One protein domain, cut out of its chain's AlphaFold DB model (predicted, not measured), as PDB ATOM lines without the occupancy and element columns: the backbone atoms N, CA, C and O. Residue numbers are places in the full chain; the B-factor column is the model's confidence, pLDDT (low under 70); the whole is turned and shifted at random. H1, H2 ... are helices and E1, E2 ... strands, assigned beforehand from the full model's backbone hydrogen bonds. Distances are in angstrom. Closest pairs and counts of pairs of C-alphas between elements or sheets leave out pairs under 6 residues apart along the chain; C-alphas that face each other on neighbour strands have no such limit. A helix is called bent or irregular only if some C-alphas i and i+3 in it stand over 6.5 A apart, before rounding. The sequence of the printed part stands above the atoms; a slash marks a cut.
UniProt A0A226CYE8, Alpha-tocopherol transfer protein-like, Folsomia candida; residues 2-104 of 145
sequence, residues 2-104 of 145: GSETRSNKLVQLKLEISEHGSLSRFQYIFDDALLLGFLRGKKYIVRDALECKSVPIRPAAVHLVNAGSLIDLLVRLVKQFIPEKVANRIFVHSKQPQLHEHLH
ATOM      1  N   GLY A   2     125.591 154.524 141.863       46.38
ATOM      2  CA  GLY A   2     125.656 153.588 142.999       46.38
ATOM      3  C   GLY A   2     125.690 152.089 142.653       46.38
ATOM      4  O   GLY A   2     126.260 151.331 143.425       46.38
ATOM      5  N   SER A   3     125.104 151.635 141.536       51.16
ATOM      6  CA  SER A   3     125.037 150.202 141.170       51.16
ATOM      7  C   SER A   3     126.355 149.638 140.632       51.16
ATOM      8  O   SER A   3     126.732 148.524 140.971       51.16
ATOM      9  N   GLU A   4     127.087 150.425 139.852       51.72
ATOM     10  CA  GLU A   4     128.338 150.032 139.187       51.72
ATOM     11  C   GLU A   4     129.470 149.791 140.198       51.72
ATOM     12  O   GLU A   4     130.161 148.775 140.172       51.72
ATOM     13  N   THR A   5     129.546 150.658 141.213       55.28
ATOM     14  CA  THR A   5     130.471 150.512 142.348       55.28
ATOM     15  C   THR A   5     130.163 149.261 143.193       55.28
ATOM     16  O   THR A   5     131.054 148.714 143.842       55.28
ATOM     17  N   ARG A   6     128.905 148.785 143.200       55.31
ATOM     18  CA  ARG A   6     128.457 147.606 143.973       55.31
ATOM     19  C   ARG A   6     128.824 146.295 143.281       55.31
ATOM     20  O   ARG A   6     129.282 145.380 143.960       55.31
ATOM     21  N   SER A   7     128.693 146.225 141.955       59.62
ATOM     22  CA  SER A   7     129.152 145.067 141.176       59.62
ATOM     23  C   SER A   7     130.666 144.879 141.285       59.62
ATOM     24  O   SER A   7     131.119 143.761 141.507       59.62
ATOM     25  N   ASN A   8     131.442 145.966 141.253       62.00
ATOM     26  CA  ASN A   8     132.904 145.891 141.344       62.00
ATOM     27  C   ASN A   8     133.405 145.319 142.679       62.00
ATOM     28  O   ASN A   8     134.353 144.541 142.685       62.00
ATOM     29  N   LYS A   9     132.743 145.616 143.806       60.53
ATOM     30  CA  LYS A   9     133.115 145.042 145.115       60.53
ATOM     31  C   LYS A   9     132.818 143.551 145.225       60.53
ATOM     32  O   LYS A   9     133.576 142.826 145.857       60.53
ATOM     33  N   LEU A  10     131.724 143.088 144.620       62.81
ATOM     34  CA  LEU A  10     131.401 141.661 144.581       62.81
ATOM     35  C   LEU A  10     132.389 140.901 143.689       62.81
ATOM     36  O   LEU A  10     132.810 139.804 144.035       62.81
ATOM     37  N   VAL A  11     132.775 141.501 142.562       69.00
ATOM     38  CA  VAL A  11     133.798 140.952 141.665       69.00
ATOM     39  C   VAL A  11     135.153 140.882 142.371       69.00
ATOM     40  O   VAL A  11     135.790 139.835 142.336       69.00
ATOM     41  N   GLN A  12     135.549 141.939 143.083       66.62
ATOM     42  CA  GLN A  12     136.773 141.955 143.885       66.62
ATOM     43  C   GLN A  12     136.762 140.870 144.970       66.62
ATOM     44  O   GLN A  12     137.726 140.128 145.107       66.62
ATOM     45  N   LEU A  13     135.645 140.717 145.684       66.50
ATOM     46  CA  LEU A  13     135.483 139.670 146.688       66.50
ATOM     47  C   LEU A  13     135.638 138.265 146.085       66.50
ATOM     48  O   LEU A  13     136.307 137.409 146.657       66.50
ATOM     49  N   LYS A  14     135.025 138.023 144.918       67.88
ATOM     50  CA  LYS A  14     135.151 136.745 144.204       67.88
ATOM     51  C   LYS A  14     136.590 136.478 143.758       67.88
ATOM     52  O   LYS A  14     137.031 135.336 143.851       67.88
ATOM     53  N   LEU A  15     137.309 137.512 143.315       69.38
ATOM     54  CA  LEU A  15     138.729 137.429 142.958       69.38
ATOM     55  C   LEU A  15     139.588 137.065 144.175       69.38
ATOM     56  O   LEU A  15     140.293 136.060 144.129       69.38
ATOM     57  N   GLU A  16     139.443 137.782 145.291       65.44
ATOM     58  CA  GLU A  16     140.179 137.517 146.537       65.44
ATOM     59  C   GLU A  16     139.936 136.091 147.062       65.44
ATOM     60  O   GLU A  16     140.861 135.412 147.505       65.44
ATOM     61  N   ILE A  17     138.702 135.588 146.955       63.25
ATOM     62  CA  ILE A  17     138.361 134.207 147.325       63.25
ATOM     63  C   ILE A  17     139.020 133.198 146.378       63.25
ATOM     64  O   ILE A  17     139.498 132.162 146.841       63.25
ATOM     65  N   SER A  18     139.053 133.487 145.074       67.12
ATOM     66  CA  SER A  18     139.648 132.603 144.065       67.12
ATOM     67  C   SER A  18     141.175 132.517 144.165       67.12
ATOM     68  O   SER A  18     141.739 131.449 143.938       67.12
ATOM     69  N   GLU A  19     141.835 133.604 144.569       69.88
ATOM     70  CA  GLU A  19     143.295 133.688 144.702       69.88
ATOM     71  C   GLU A  19     143.802 133.187 146.065       69.88
ATOM     72  O   GLU A  19     144.972 132.826 146.212       69.88
ATOM     73  N   HIS A  20     142.938 133.114 147.081       68.62
ATOM     74  CA  HIS A  20     143.339 132.682 148.416       68.62
ATOM     75  C   HIS A  20     143.472 131.153 148.510       68.62
ATOM     76  O   HIS A  20     142.493 130.414 148.394       68.62
ATOM     77  N   GLY A  21     144.670 130.662 148.845       54.62
ATOM     78  CA  GLY A  21     145.027 129.235 148.794       54.62
ATOM     79  C   GLY A  21     144.117 128.269 149.572       54.62
ATOM     80  O   GLY A  21     143.932 127.132 149.151       54.62
ATOM     81  N   SER A  22     143.506 128.701 150.681       51.75
ATOM     82  CA  SER A  22     142.525 127.887 151.424       51.75
ATOM     83  C   SER A  22     141.057 128.139 151.058       51.75
ATOM     84  O   SER A  22     140.212 127.309 151.395       51.75
ATOM     85  N   LEU A  23     140.730 129.282 150.441       53.19
ATOM     86  CA  LEU A  23     139.346 129.705 150.171       53.19
ATOM     87  C   LEU A  23     138.932 129.422 148.724       53.19
ATOM     88  O   LEU A  23     137.744 129.242 148.465       53.19
ATOM     89  N   SER A  24     139.902 129.275 147.818       62.59
ATOM     90  CA  SER A  24     139.698 128.928 146.410       62.59
ATOM     91  C   SER A  24     138.861 127.660 146.241       62.59
ATOM     92  O   SER A  24     137.936 127.618 145.432       62.59
ATOM     93  N   ARG A  25     139.079 126.655 147.103       65.56
ATOM     94  CA  ARG A  25     138.305 125.402 147.120       65.56
ATOM     95  C   ARG A  25     136.815 125.583 147.413       65.56
ATOM     96  O   ARG A  25     136.077 124.621 147.291       65.56
ATOM     97  N   PHE A  26     136.385 126.758 147.859       58.56
ATOM     98  CA  PHE A  26     135.006 127.066 148.233       58.56
ATOM     99  C   PHE A  26     134.385 128.154 147.353       58.56
ATOM    100  O   PHE A  26     133.308 128.654 147.666       58.56
ATOM    101  N   GLN A  27     135.038 128.526 146.250       66.56
ATOM    102  CA  GLN A  27     134.548 129.531 145.305       66.56
ATOM    103  C   GLN A  27     133.085 129.291 144.888       66.56
ATOM    104  O   GLN A  27     132.296 130.232 144.851       66.56
ATOM    105  N   TYR A  28     132.705 128.026 144.680       64.88
ATOM    106  CA  TYR A  28     131.355 127.612 144.278       64.88
ATOM    107  C   TYR A  28     130.255 127.984 145.289       64.88
ATOM    108  O   TYR A  28     129.092 128.113 144.923       64.88
ATOM    109  N   ILE A  29     130.606 128.196 146.559       64.25
ATOM    110  CA  ILE A  29     129.667 128.568 147.629       64.25
ATOM    111  C   ILE A  29     129.237 130.032 147.498       64.25
ATOM    112  O   ILE A  29     128.150 130.409 147.920       64.25
ATOM    113  N   PHE A  30     130.047 130.879 146.866       60.91
ATOM    114  CA  PHE A  30     129.666 132.273 146.603       60.91
ATOM    115  C   PHE A  30     128.763 132.426 145.383       60.91
ATOM    116  O   PHE A  30     128.203 133.502 145.167       60.91
ATOM    117  N   ASP A  31     128.596 131.344 144.625       63.94
ATOM    118  CA  ASP A  31     127.559 131.193 143.613       63.94
ATOM    119  C   ASP A  31     126.318 130.467 144.171       63.94
ATOM    120  O   ASP A  31     125.342 130.267 143.447       63.94
ATOM    121  N   ASP A  32     126.310 130.128 145.470       64.69
ATOM    122  CA  ASP A  32     125.172 129.505 146.142       64.69
ATOM    123  C   ASP A  32     123.979 130.472 146.209       64.69
ATOM    124  O   ASP A  32     124.087 131.643 146.606       64.69
ATOM    125  N   ALA A  33     122.809 129.960 145.827       63.16
ATOM    126  CA  ALA A  33     121.557 130.700 145.804       63.16
ATOM    127  C   ALA A  33     121.156 131.247 147.185       63.16
ATOM    128  O   ALA A  33     120.527 132.305 147.244       63.16
ATOM    129  N   LEU A  34     121.542 130.594 148.288       58.44
ATOM    130  CA  LEU A  34     121.306 131.078 149.653       58.44
ATOM    131  C   LEU A  34     122.132 132.323 149.960       58.44
ATOM    132  O   LEU A  34     121.604 133.301 150.487       58.44
ATOM    133  N   LEU A  35     123.416 132.310 149.610       64.06
ATOM    134  CA  LEU A  35     124.328 133.422 149.872       64.06
ATOM    135  C   LEU A  35     124.000 134.608 148.966       64.06
ATOM    136  O   LEU A  35     123.877 135.741 149.433       64.06
ATOM    137  N   LEU A  36     123.743 134.342 147.684       66.75
ATOM    138  CA  LEU A  36     123.230 135.341 146.751       66.75
ATOM    139  C   LEU A  36     121.852 135.858 147.170       66.75
ATOM    140  O   LEU A  36     121.596 137.048 147.022       66.75
ATOM    141  N   GLY A  37     120.982 135.011 147.723       64.62
ATOM    142  CA  GLY A  37     119.674 135.384 148.263       64.62
ATOM    143  C   GLY A  37     119.781 136.304 149.480       64.62
ATOM    144  O   GLY A  37     119.139 137.354 149.516       64.62
ATOM    145  N   PHE A  38     120.653 135.971 150.433       62.88
ATOM    146  CA  PHE A  38     120.962 136.806 151.596       62.88
ATOM    147  C   PHE A  38     121.513 138.171 151.172       62.88
ATOM    148  O   PHE A  38     121.014 139.218 151.595       62.88
ATOM    149  N   LEU A  39     122.496 138.171 150.269       62.72
ATOM    150  CA  LEU A  39     123.079 139.393 149.728       62.72
ATOM    151  C   LEU A  39     122.039 140.202 148.939       62.72
ATOM    152  O   LEU A  39     121.948 141.411 149.142       62.72
ATOM    153  N   ARG A  40     121.190 139.563 148.120       64.19
ATOM    154  CA  ARG A  40     120.072 140.213 147.406       64.19
ATOM    155  C   ARG A  40     119.094 140.883 148.357       64.19
ATOM    156  O   ARG A  40     118.771 142.051 148.148       64.19
ATOM    157  N   GLY A  41     118.666 140.182 149.407       60.47
ATOM    158  CA  GLY A  41     117.760 140.718 150.430       60.47
ATOM    159  C   GLY A  41     118.330 141.949 151.139       60.47
ATOM    160  O   GLY A  41     117.590 142.820 151.589       60.47
ATOM    161  N   LYS A  42     119.658 142.070 151.160       56.56
ATOM    162  CA  LYS A  42     120.396 143.208 151.712       56.56
ATOM    163  C   LYS A  42     120.905 144.179 150.641       56.56
ATOM    164  O   LYS A  42     121.780 144.996 150.915       56.56
ATOM    165  N   LYS A  43     120.374 144.108 149.411       61.41
ATOM    166  CA  LYS A  43     120.771 144.936 148.251       61.41
ATOM    167  C   LYS A  43     122.279 144.916 147.967       61.41
ATOM    168  O   LYS A  43     122.827 145.876 147.428       61.41
ATOM    169  N   TYR A  44     122.945 143.828 148.341       58.56
ATOM    170  CA  TYR A  44     124.394 143.633 148.303       58.56
ATOM    171  C   TYR A  44     125.175 144.664 149.141       58.56
ATOM    172  O   TYR A  44     126.390 144.798 149.004       58.56
ATOM    173  N   ILE A  45     124.491 145.384 150.038       58.69
ATOM    174  CA  ILE A  45     125.093 146.300 151.003       58.69
ATOM    175  C   ILE A  45     125.355 145.507 152.280       58.69
ATOM    176  O   ILE A  45     124.603 145.529 153.251       58.69
ATOM    177  N   VAL A  46     126.455 144.762 152.254       53.50
ATOM    178  CA  VAL A  46     126.868 143.881 153.353       53.50
ATOM    179  C   VAL A  46     127.102 144.668 154.650       53.50
ATOM    180  O   VAL A  46     126.799 144.162 155.725       53.50
ATOM    181  N   ARG A  47     127.520 145.942 154.560       51.50
ATOM    182  CA  ARG A  47     127.642 146.849 155.720       51.50
ATOM    183  C   ARG A  47     126.316 147.098 156.439       51.50
ATOM    184  O   ARG A  47     126.334 147.124 157.656       51.50
ATOM    185  N   ASP A  48     125.197 147.218 155.726       54.06
ATOM    186  CA  ASP A  48     123.875 147.462 156.330       54.06
ATOM    187  C   ASP A  48     123.289 146.163 156.905       54.06
ATOM    188  O   ASP A  48     122.551 146.164 157.887       54.06
ATOM    189  N   ALA A  49     123.640 145.015 156.310       49.91
ATOM    190  CA  ALA A  49     123.321 143.695 156.855       49.91
ATOM    191  C   ALA A  49     124.062 143.402 158.166       49.91
ATOM    192  O   ALA A  49     123.534 142.703 159.026       49.91
ATOM    193  N   LEU A  50     125.284 143.925 158.275       50.41
ATOM    194  CA  LEU A  50     126.218 143.708 159.374       50.41
ATOM    195  C   LEU A  50     126.326 144.904 160.323       50.41
ATOM    196  O   LEU A  50     127.098 144.861 161.283       50.41
ATOM    197  N   GLU A  51     125.558 145.969 160.088       53.72
ATOM    198  CA  GLU A  51     125.403 147.061 161.035       53.72
ATOM    199  C   GLU A  51     124.589 146.550 162.229       53.72
ATOM    200  O   GLU A  51     123.412 146.840 162.402       53.72
ATOM    201  N   CYS A  52     125.264 145.845 163.138       49.62
ATOM    202  CA  CYS A  52     124.774 145.584 164.490       49.62
ATOM    203  C   CYS A  52     124.526 146.876 165.291       49.62
ATOM    204  O   CYS A  52     124.104 146.797 166.437       49.62
ATOM    205  N   LYS A  53     124.777 148.069 164.726       46.06
ATOM    206  CA  LYS A  53     124.517 149.363 165.373       46.06
ATOM    207  C   LYS A  53     123.037 149.609 165.669       46.06
ATOM    208  O   LYS A  53     122.744 150.391 166.565       46.06
ATOM    209  N   SER A  54     122.124 148.979 164.927       52.81
ATOM    210  CA  SER A  54     120.680 149.103 165.165       52.81
ATOM    211  C   SER A  54     120.200 148.281 166.361       52.81
ATOM    212  O   SER A  54     119.106 148.517 166.865       52.81
ATOM    213  N   VAL A  55     121.024 147.348 166.848       56.38
ATOM    214  CA  VAL A  55     120.742 146.576 168.052       56.38
ATOM    215  C   VAL A  55     121.573 147.185 169.184       56.38
ATOM    216  O   VAL A  55     122.801 147.115 169.129       56.38
ATOM    217  N   PRO A  56     120.960 147.785 170.223       61.62
ATOM    218  CA  PRO A  56     121.674 148.396 171.346       61.62
ATOM    219  C   PRO A  56     122.261 147.332 172.295       61.62
ATOM    220  O   PRO A  56     122.117 147.401 173.510       61.62
ATOM    221  N   ILE A  57     122.929 146.321 171.739       66.12
ATOM    222  CA  ILE A  57     123.571 145.219 172.447       66.12
ATOM    223  C   ILE A  57     125.062 145.266 172.125       66.12
ATOM    224  O   ILE A  57     125.479 145.377 170.974       66.12
ATOM    225  N   ARG A  58     125.891 145.179 173.168       71.56
ATOM    226  CA  ARG A  58     127.347 145.059 173.041       71.56
ATOM    227  C   ARG A  58     127.724 143.597 173.282       71.56
ATOM    228  O   ARG A  58     127.918 143.241 174.442       71.56
ATOM    229  N   PRO A  59     127.832 142.751 172.240       75.31
ATOM    230  CA  PRO A  59     128.204 141.354 172.437       75.31
ATOM    231  C   PRO A  59     129.580 141.285 173.100       75.31
ATOM    232  O   PRO A  59     130.503 141.970 172.652       75.31
ATOM    233  N   ALA A  60     129.712 140.509 174.175       84.38
ATOM    234  CA  ALA A  60     130.995 140.288 174.842       84.38
ATOM    235  C   ALA A  60     131.889 139.377 173.988       84.38
ATOM    236  O   ALA A  60     133.009 139.757 173.652       84.38
ATOM    237  N   ALA A  61     131.338 138.241 173.561       87.44
ATOM    238  CA  ALA A  61     131.949 137.294 172.644       87.44
ATOM    239  C   ALA A  61     130.858 136.519 171.883       87.44
ATOM    240  O   ALA A  61     129.733 136.387 172.364       87.44
ATOM    241  N   VAL A  62     131.190 136.019 170.696       89.00
ATOM    242  CA  VAL A  62     130.355 135.145 169.867       89.00
ATOM    243  C   VAL A  62     131.174 133.900 169.556       89.00
ATOM    244  O   VAL A  62     132.216 134.006 168.915       89.00
ATOM    245  N   HIS A  63     130.711 132.733 169.999       89.88
ATOM    246  CA  HIS A  63     131.394 131.454 169.800       89.88
ATOM    247  C   HIS A  63     130.591 130.594 168.822       89.88
ATOM    248  O   HIS A  63     129.468 130.199 169.123       89.88
ATOM    249  N   LEU A  64     131.158 130.301 167.652       89.38
ATOM    250  CA  LEU A  64     130.597 129.326 166.716       89.38
ATOM    251  C   LEU A  64     131.254 127.975 166.973       89.38
ATOM    252  O   LEU A  64     132.460 127.843 166.795       89.38
ATOM    253  N   VAL A  65     130.474 126.993 167.411       89.12
ATOM    254  CA  VAL A  65     130.961 125.672 167.839       89.12
ATOM    255  C   VAL A  65     130.638 124.635 166.772       89.12
ATOM    256  O   VAL A  65     129.625 124.755 166.088       89.12
ATOM    257  N   ASN A  66     131.490 123.615 166.639       83.62
ATOM    258  CA  ASN A  66     131.366 122.572 165.616       83.62
ATOM    259  C   ASN A  66     131.354 123.160 164.190       83.62
ATOM    260  O   ASN A  66     130.657 122.698 163.287       83.62
ATOM    261  N   ALA A  67     132.116 124.239 164.001       80.62
ATOM    262  CA  ALA A  67     132.193 124.939 162.737       80.62
ATOM    263  C   ALA A  67     133.117 124.184 161.773       80.62
ATOM    264  O   ALA A  67     134.328 124.090 161.979       80.62
ATOM    265  N   GLY A  68     132.540 123.659 160.691       80.56
ATOM    266  CA  GLY A  68     133.310 123.116 159.575       80.56
ATOM    267  C   GLY A  68     134.044 124.212 158.798       80.56
ATOM    268  O   GLY A  68     133.746 125.401 158.912       80.56
ATOM    269  N   SER A  69     134.967 123.814 157.923       76.75
ATOM    270  CA  SER A  69     135.804 124.742 157.144       76.75
ATOM    271  C   SER A  69     135.024 125.719 156.242       76.75
ATOM    272  O   SER A  69     135.539 126.776 155.896       76.75
ATOM    273  N   LEU A  70     133.770 125.403 155.909       75.19
ATOM    274  CA  LEU A  70     132.846 126.333 155.259       75.19
ATOM    275  C   LEU A  70     132.477 127.513 156.176       75.19
ATOM    276  O   LEU A  70     132.574 128.668 155.778       75.19
ATOM    277  N   ILE A  71     132.088 127.239 157.421       77.62
ATOM    278  CA  ILE A  71     131.688 128.279 158.376       77.62
ATOM    279  C   ILE A  71     132.870 129.190 158.714       77.62
ATOM    280  O   ILE A  71     132.695 130.405 158.767       77.62
ATOM    281  N   ASP A  72     134.074 128.633 158.865       81.00
ATOM    282  CA  ASP A  72     135.288 129.427 159.096       81.00
ATOM    283  C   ASP A  72     135.539 130.438 157.965       81.00
ATOM    284  O   ASP A  72     135.753 131.625 158.213       81.00
ATOM    285  N   LEU A  73     135.412 129.998 156.712       74.50
ATOM    286  CA  LEU A  73     135.485 130.868 155.539       74.50
ATOM    287  C   LEU A  73     134.425 131.977 155.580       74.50
ATOM    288  O   LEU A  73     134.758 133.147 155.389       74.50
ATOM    289  N   LEU A  74     133.159 131.634 155.835       75.00
ATOM    290  CA  LEU A  74     132.085 132.631 155.875       75.00
ATOM    291  C   LEU A  74     132.341 133.680 156.954       75.00
ATOM    292  O   LEU A  74     132.167 134.871 156.706       75.00
ATOM    293  N   VAL A  75     132.812 133.258 158.126       80.44
ATOM    294  CA  VAL A  75     133.148 134.167 159.223       80.44
ATOM    295  C   VAL A  75     134.321 135.069 158.848       80.44
ATOM    296  O   VAL A  75     134.244 136.267 159.110       80.44
ATOM    297  N   ARG A  76     135.379 134.552 158.207       78.00
ATOM    298  CA  ARG A  76     136.510 135.376 157.734       78.00
ATOM    299  C   ARG A  76     136.055 136.470 156.770       78.00
ATOM    300  O   ARG A  76     136.455 137.620 156.928       78.00
ATOM    301  N   LEU A  77     135.166 136.137 155.839       72.25
ATOM    302  CA  LEU A  77     134.618 137.118 154.904       72.25
ATOM    303  C   LEU A  77     133.679 138.105 155.583       72.25
ATOM    304  O   LEU A  77     133.715 139.288 155.287       72.25
ATOM    305  N   VAL A  78     132.850 137.659 156.525       73.69
ATOM    306  CA  VAL A  78     131.998 138.565 157.304       73.69
ATOM    307  C   VAL A  78     132.845 139.528 158.141       73.69
ATOM    308  O   VAL A  78     132.534 140.720 158.192       73.69
ATOM    309  N   LYS A  79     133.940 139.047 158.745       77.56
ATOM    310  CA  LYS A  79     134.855 139.841 159.580       77.56
ATOM    311  C   LYS A  79     135.431 141.053 158.852       77.56
ATOM    312  O   LYS A  79     135.562 142.099 159.477       77.56
ATOM    313  N   GLN A  80     135.692 140.966 157.548       70.25
ATOM    314  CA  GLN A  80     136.226 142.097 156.776       70.25
ATOM    315  C   GLN A  80     135.220 143.253 156.593       70.25
ATOM    316  O   GLN A  80     135.593 144.358 156.206       70.25
ATOM    317  N   PHE A  81     133.932 143.007 156.852       68.38
ATOM    318  CA  PHE A  81     132.858 143.984 156.672       68.38
ATOM    319  C   PHE A  81     132.326 144.569 157.988       68.38
ATOM    320  O   PHE A  81     131.530 145.511 157.951       68.38
ATOM    321  N   ILE A  82     132.763 144.048 159.139       73.06
ATOM    322  CA  ILE A  82     132.426 144.565 160.472       73.06
ATOM    323  C   ILE A  82     133.621 145.293 161.097       73.06
ATOM    324  O   ILE A  82     134.766 144.999 160.766       73.06
ATOM    325  N   PRO A  83     133.390 146.245 162.021       76.25
ATOM    326  CA  PRO A  83     134.479 146.906 162.729       76.25
ATOM    327  C   PRO A  83     135.358 145.897 163.468       76.25
ATOM    328  O   PRO A  83     134.840 144.987 164.116       76.25
ATOM    329  N   GLU A  84     136.671 146.122 163.453       82.75
ATOM    330  CA  GLU A  84     137.676 145.253 164.083       82.75
ATOM    331  C   GLU A  84     137.327 144.909 165.543       82.75
ATOM    332  O   GLU A  84     137.394 143.759 165.967       82.75
ATOM    333  N   LYS A  85     136.810 145.890 166.294       81.88
ATOM    334  CA  LYS A  85     136.353 145.713 167.682       81.88
ATOM    335  C   LYS A  85     135.279 144.631 167.852       81.88
ATOM    336  O   LYS A  85     135.216 144.012 168.910       81.88
ATOM    337  N   VAL A  86     134.409 144.448 166.858       81.56
ATOM    338  CA  VAL A  86     133.370 143.405 166.843       81.56
ATOM    339  C   VAL A  86     133.933 142.119 166.242       81.56
ATOM    340  O   VAL A  86     133.691 141.049 166.789       81.56
ATOM    341  N   ALA A  87     134.738 142.215 165.178       84.62
ATOM    342  CA  ALA A  87     135.391 141.066 164.546       84.62
ATOM    343  C   ALA A  87     136.252 140.259 165.532       84.62
ATOM    344  O   ALA A  87     136.183 139.028 165.546       84.62
ATOM    345  N   ASN A  88     136.996 140.950 166.400       89.00
ATOM    346  CA  ASN A  88     137.864 140.354 167.420       89.00
ATOM    347  C   ASN A  88     137.093 139.651 168.547       89.00
ATOM    348  O   ASN A  88     137.699 138.990 169.382       89.00
ATOM    349  N   ARG A  89     135.762 139.781 168.580       89.31
ATOM    350  CA  ARG A  89     134.886 139.098 169.541       89.31
ATOM    351  C   ARG A  89     134.237 137.843 168.962       89.31
ATOM    352  O   ARG A  89     133.465 137.204 169.664       89.31
ATOM    353  N   ILE A  90     134.493 137.513 167.694       89.00
ATOM    354  CA  ILE A  90     133.939 136.325 167.039       89.00
ATOM    355  C   ILE A  90     135.005 135.229 167.010       89.00
ATOM    356  O   ILE A  90     136.033 135.372 166.341       89.00
ATOM    357  N   PHE A  91     134.720 134.117 167.675       90.31
ATOM    358  CA  PHE A  91     135.579 132.945 167.798       90.31
ATOM    359  C   PHE A  91     134.925 131.751 167.105       90.31
ATOM    360  O   PHE A  91     133.732 131.494 167.283       90.31
ATOM    361  N   VAL A  92     135.699 131.028 166.301       90.06
ATOM    362  CA  VAL A  92     135.234 129.858 165.551       90.06
ATOM    363  C   VAL A  92     135.969 128.641 166.083       90.06
ATOM    364  O   VAL A  92     137.194 128.591 166.042       90.06
ATOM    365  N   HIS A  93     135.207 127.675 166.582       89.50
ATOM    366  CA  HIS A  93     135.692 126.469 167.236       89.50
ATOM    367  C   HIS A  93     135.332 125.263 166.381       89.50
ATOM    368  O   HIS A  93     134.159 124.975 166.127       89.50
ATOM    369  N   SER A  94     136.356 124.537 165.946       83.94
ATOM    370  CA  SER A  94     136.180 123.305 165.164       83.94
ATOM    371  C   SER A  94     135.800 122.119 166.047       83.94
ATOM    372  O   SER A  94     135.153 121.185 165.582       83.94
ATOM    373  N   LYS A  95     136.182 122.155 167.329       84.19
ATOM    374  CA  LYS A  95     135.871 121.123 168.322       84.19
ATOM    375  C   LYS A  95     135.430 121.768 169.631       84.19
ATOM    376  O   LYS A  95     135.943 122.820 169.996       84.19
ATOM    377  N   GLN A  96     134.534 121.103 170.354       80.94
ATOM    378  CA  GLN A  96     134.003 121.585 171.636       80.94
ATOM    379  C   GLN A  96     135.074 121.921 172.686       80.94
ATOM    380  O   GLN A  96     134.969 122.997 173.260       80.94
ATOM    381  N   PRO A  97     136.152 121.134 172.883       82.50
ATOM    382  CA  PRO A  97     137.143 121.449 173.916       82.50
ATOM    383  C   PRO A  97     137.831 122.817 173.761       82.50
ATOM    384  O   PRO A  97     138.311 123.367 174.746       82.50
ATOM    385  N   GLN A  98     137.852 123.398 172.551       85.62
ATOM    386  CA  GLN A  98     138.412 124.737 172.292       85.62
ATOM    387  C   GLN A  98     137.596 125.857 172.964       85.62
ATOM    388  O   GLN A  98     138.118 126.940 173.226       85.62
ATOM    389  N   LEU A  99     136.330 125.597 173.318       87.69
ATOM    390  CA  LEU A  99     135.526 126.525 174.119       87.69
ATOM    391  C   LEU A  99     136.184 126.830 175.467       87.69
ATOM    392  O   LEU A  99     136.053 127.953 175.952       87.69
ATOM    393  N   HIS A 100     136.919 125.874 176.044       89.62
ATOM    394  CA  HIS A 100     137.519 126.018 177.371       89.62
ATOM    395  C   HIS A 100     138.698 126.987 177.433       89.62
ATOM    396  O   HIS A 100     139.082 127.415 178.516       89.62
ATOM    397  N   GLU A 101     139.215 127.418 176.282       88.75
ATOM    398  CA  GLU A 101     140.155 128.540 176.206       88.75
ATOM    399  C   GLU A 101     139.492 129.872 176.601       88.75
ATOM    400  O   GLU A 101     140.177 130.825 176.965       88.75
ATOM    401  N   HIS A 102     138.157 129.943 176.532       88.50
ATOM    402  CA  HIS A 102     137.387 131.167 176.744       88.50
ATOM    403  C   HIS A 102     136.313 131.040 177.836       88.50
ATOM    404  O   HIS A 102     135.924 132.053 178.415       88.50
ATOM    405  N   LEU A 103     135.808 129.831 178.105       89.81
ATOM    406  CA  LEU A 103     134.668 129.576 178.992       89.81
ATOM    407  C   LEU A 103     134.946 128.396 179.930       89.81
ATOM    408  O   LEU A 103     135.337 127.316 179.493       89.81
ATOM    409  N   HIS A 104     134.687 128.568 181.225       91.06
ATOM    410  CA  HIS A 104     134.899 127.500 182.201       91.06
ATOM    411  C   HIS A 104     133.915 126.324 181.975       91.06
ATOM    412  O   HIS A 104     132.734 126.578 181.739       91.06
TER     413      HIS A 104
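Overview. This is residues 2 to 104 of the 145 residues of the protein "Alpha-tocopherol transfer protein-like" of Folsomia candida (UniProt A0A226CYE8). The parts follow one another loosely along the longest axis: helices H1, H2 and H3 at one end, H5 in the middle, the short side-by-side strands E1 and E2 beyond it, and H7 at the other end. Contacts between the helices are few, and a long stretch with no named element, residues 50 to 61, makes the way from the small helix H4 to E1. The printed part has 103 residues, with seven named helices and two named strands in the order H1, H2, H3, H4, E1, H5, H6, E2, H7; the sheet E1 E2 is parallel, and the class is mostly helix. The whole is only just compact, close to loose, with a radius of gyration of the C-alphas of 15.1 A and spans of 49 by 36 by 22 A.

Arrangement. H1, residues 2 to 19, and H2, residues 24 to 31, form a helical hairpin. They touch, with residues 14 to 18 of H1 alone, at a shallow tilt of 31 degrees, opposite ways; the closest C-alphas are those of Ser 18 and Ser 24, 4.4 A apart. H2 is irregular: C-alphas 25 and 28 are 7.8 A apart. H3, residues 33 to 41, is close to but not clearly touching H2, with the C-alphas of Phe 30 and Leu 36 closest at 7.1 A. It is likewise close to but not clearly touching H4, residues 46 to 49, with the C-alphas of Leu 39 and Val 46 closest at 6.9 A. H1 and H3 are apart. E1, residues 62 to 64, and E2, residues 90 to 92, are parallel neighbours at 18 degrees, with N 91 and O 62 at 2.8 A and N 64 and O 91 at 2.9 A, both within hydrogen-bond range. H5, residues 69 to 79, and H6, residues 84 to 87, lie between them along the chain in a strand-helix-strand unit, two parallel strands joined through helices, with a right-handed crossover. The closest C-alphas of H5 and E2 are those of Asp 72 and Val 92, 6.5 A apart. H5 is close to but not clearly touching H2, with the C-alphas of Phe 26 and Leu 70 closest at 7.4 A. H7, residues 96 to 101, is apart from H5; its closest C-alpha to E1 is that of Leu 99, 7.7 A from that of His 63. Every O i to N i+4 pair is within hydrogen-bond range in H3 and H5, against 12 of 14 in H1, 0 of 4 in H2 and 0 of 2 in H7, while H4 and H6 are too short for such a pair; of O i to N i+3 pairs, 4 of 5 in H2 and 3 of 3 in H7 are within range.

Along the chain. H1 begins at C-alpha 2, (125.656, 153.588, 142.999), and is 26.6 A long. H2 is 12.7 A, H3 11.7 A and H4 5.0 A long. E1 is 6.6 A long, and H5, 15.3 A, begins at C-alpha 69, (135.804, 124.742, 157.144). H6 is 4.8 A and E2 6.8 A long. H7, 10.3 A, ends at C-alpha 101, (140.155, 128.540, 176.206).

Size, cuts and confidence. The two C-alphas farthest apart are those of Glu 4 and His 104, 49.0 A. The printed part has no cut; the link from H4 to E1, 12 residues, is long, and the other links are tight. The mean pLDDT of the printed part is 70.2, with residues 2 to 57 and residue 81 under 70.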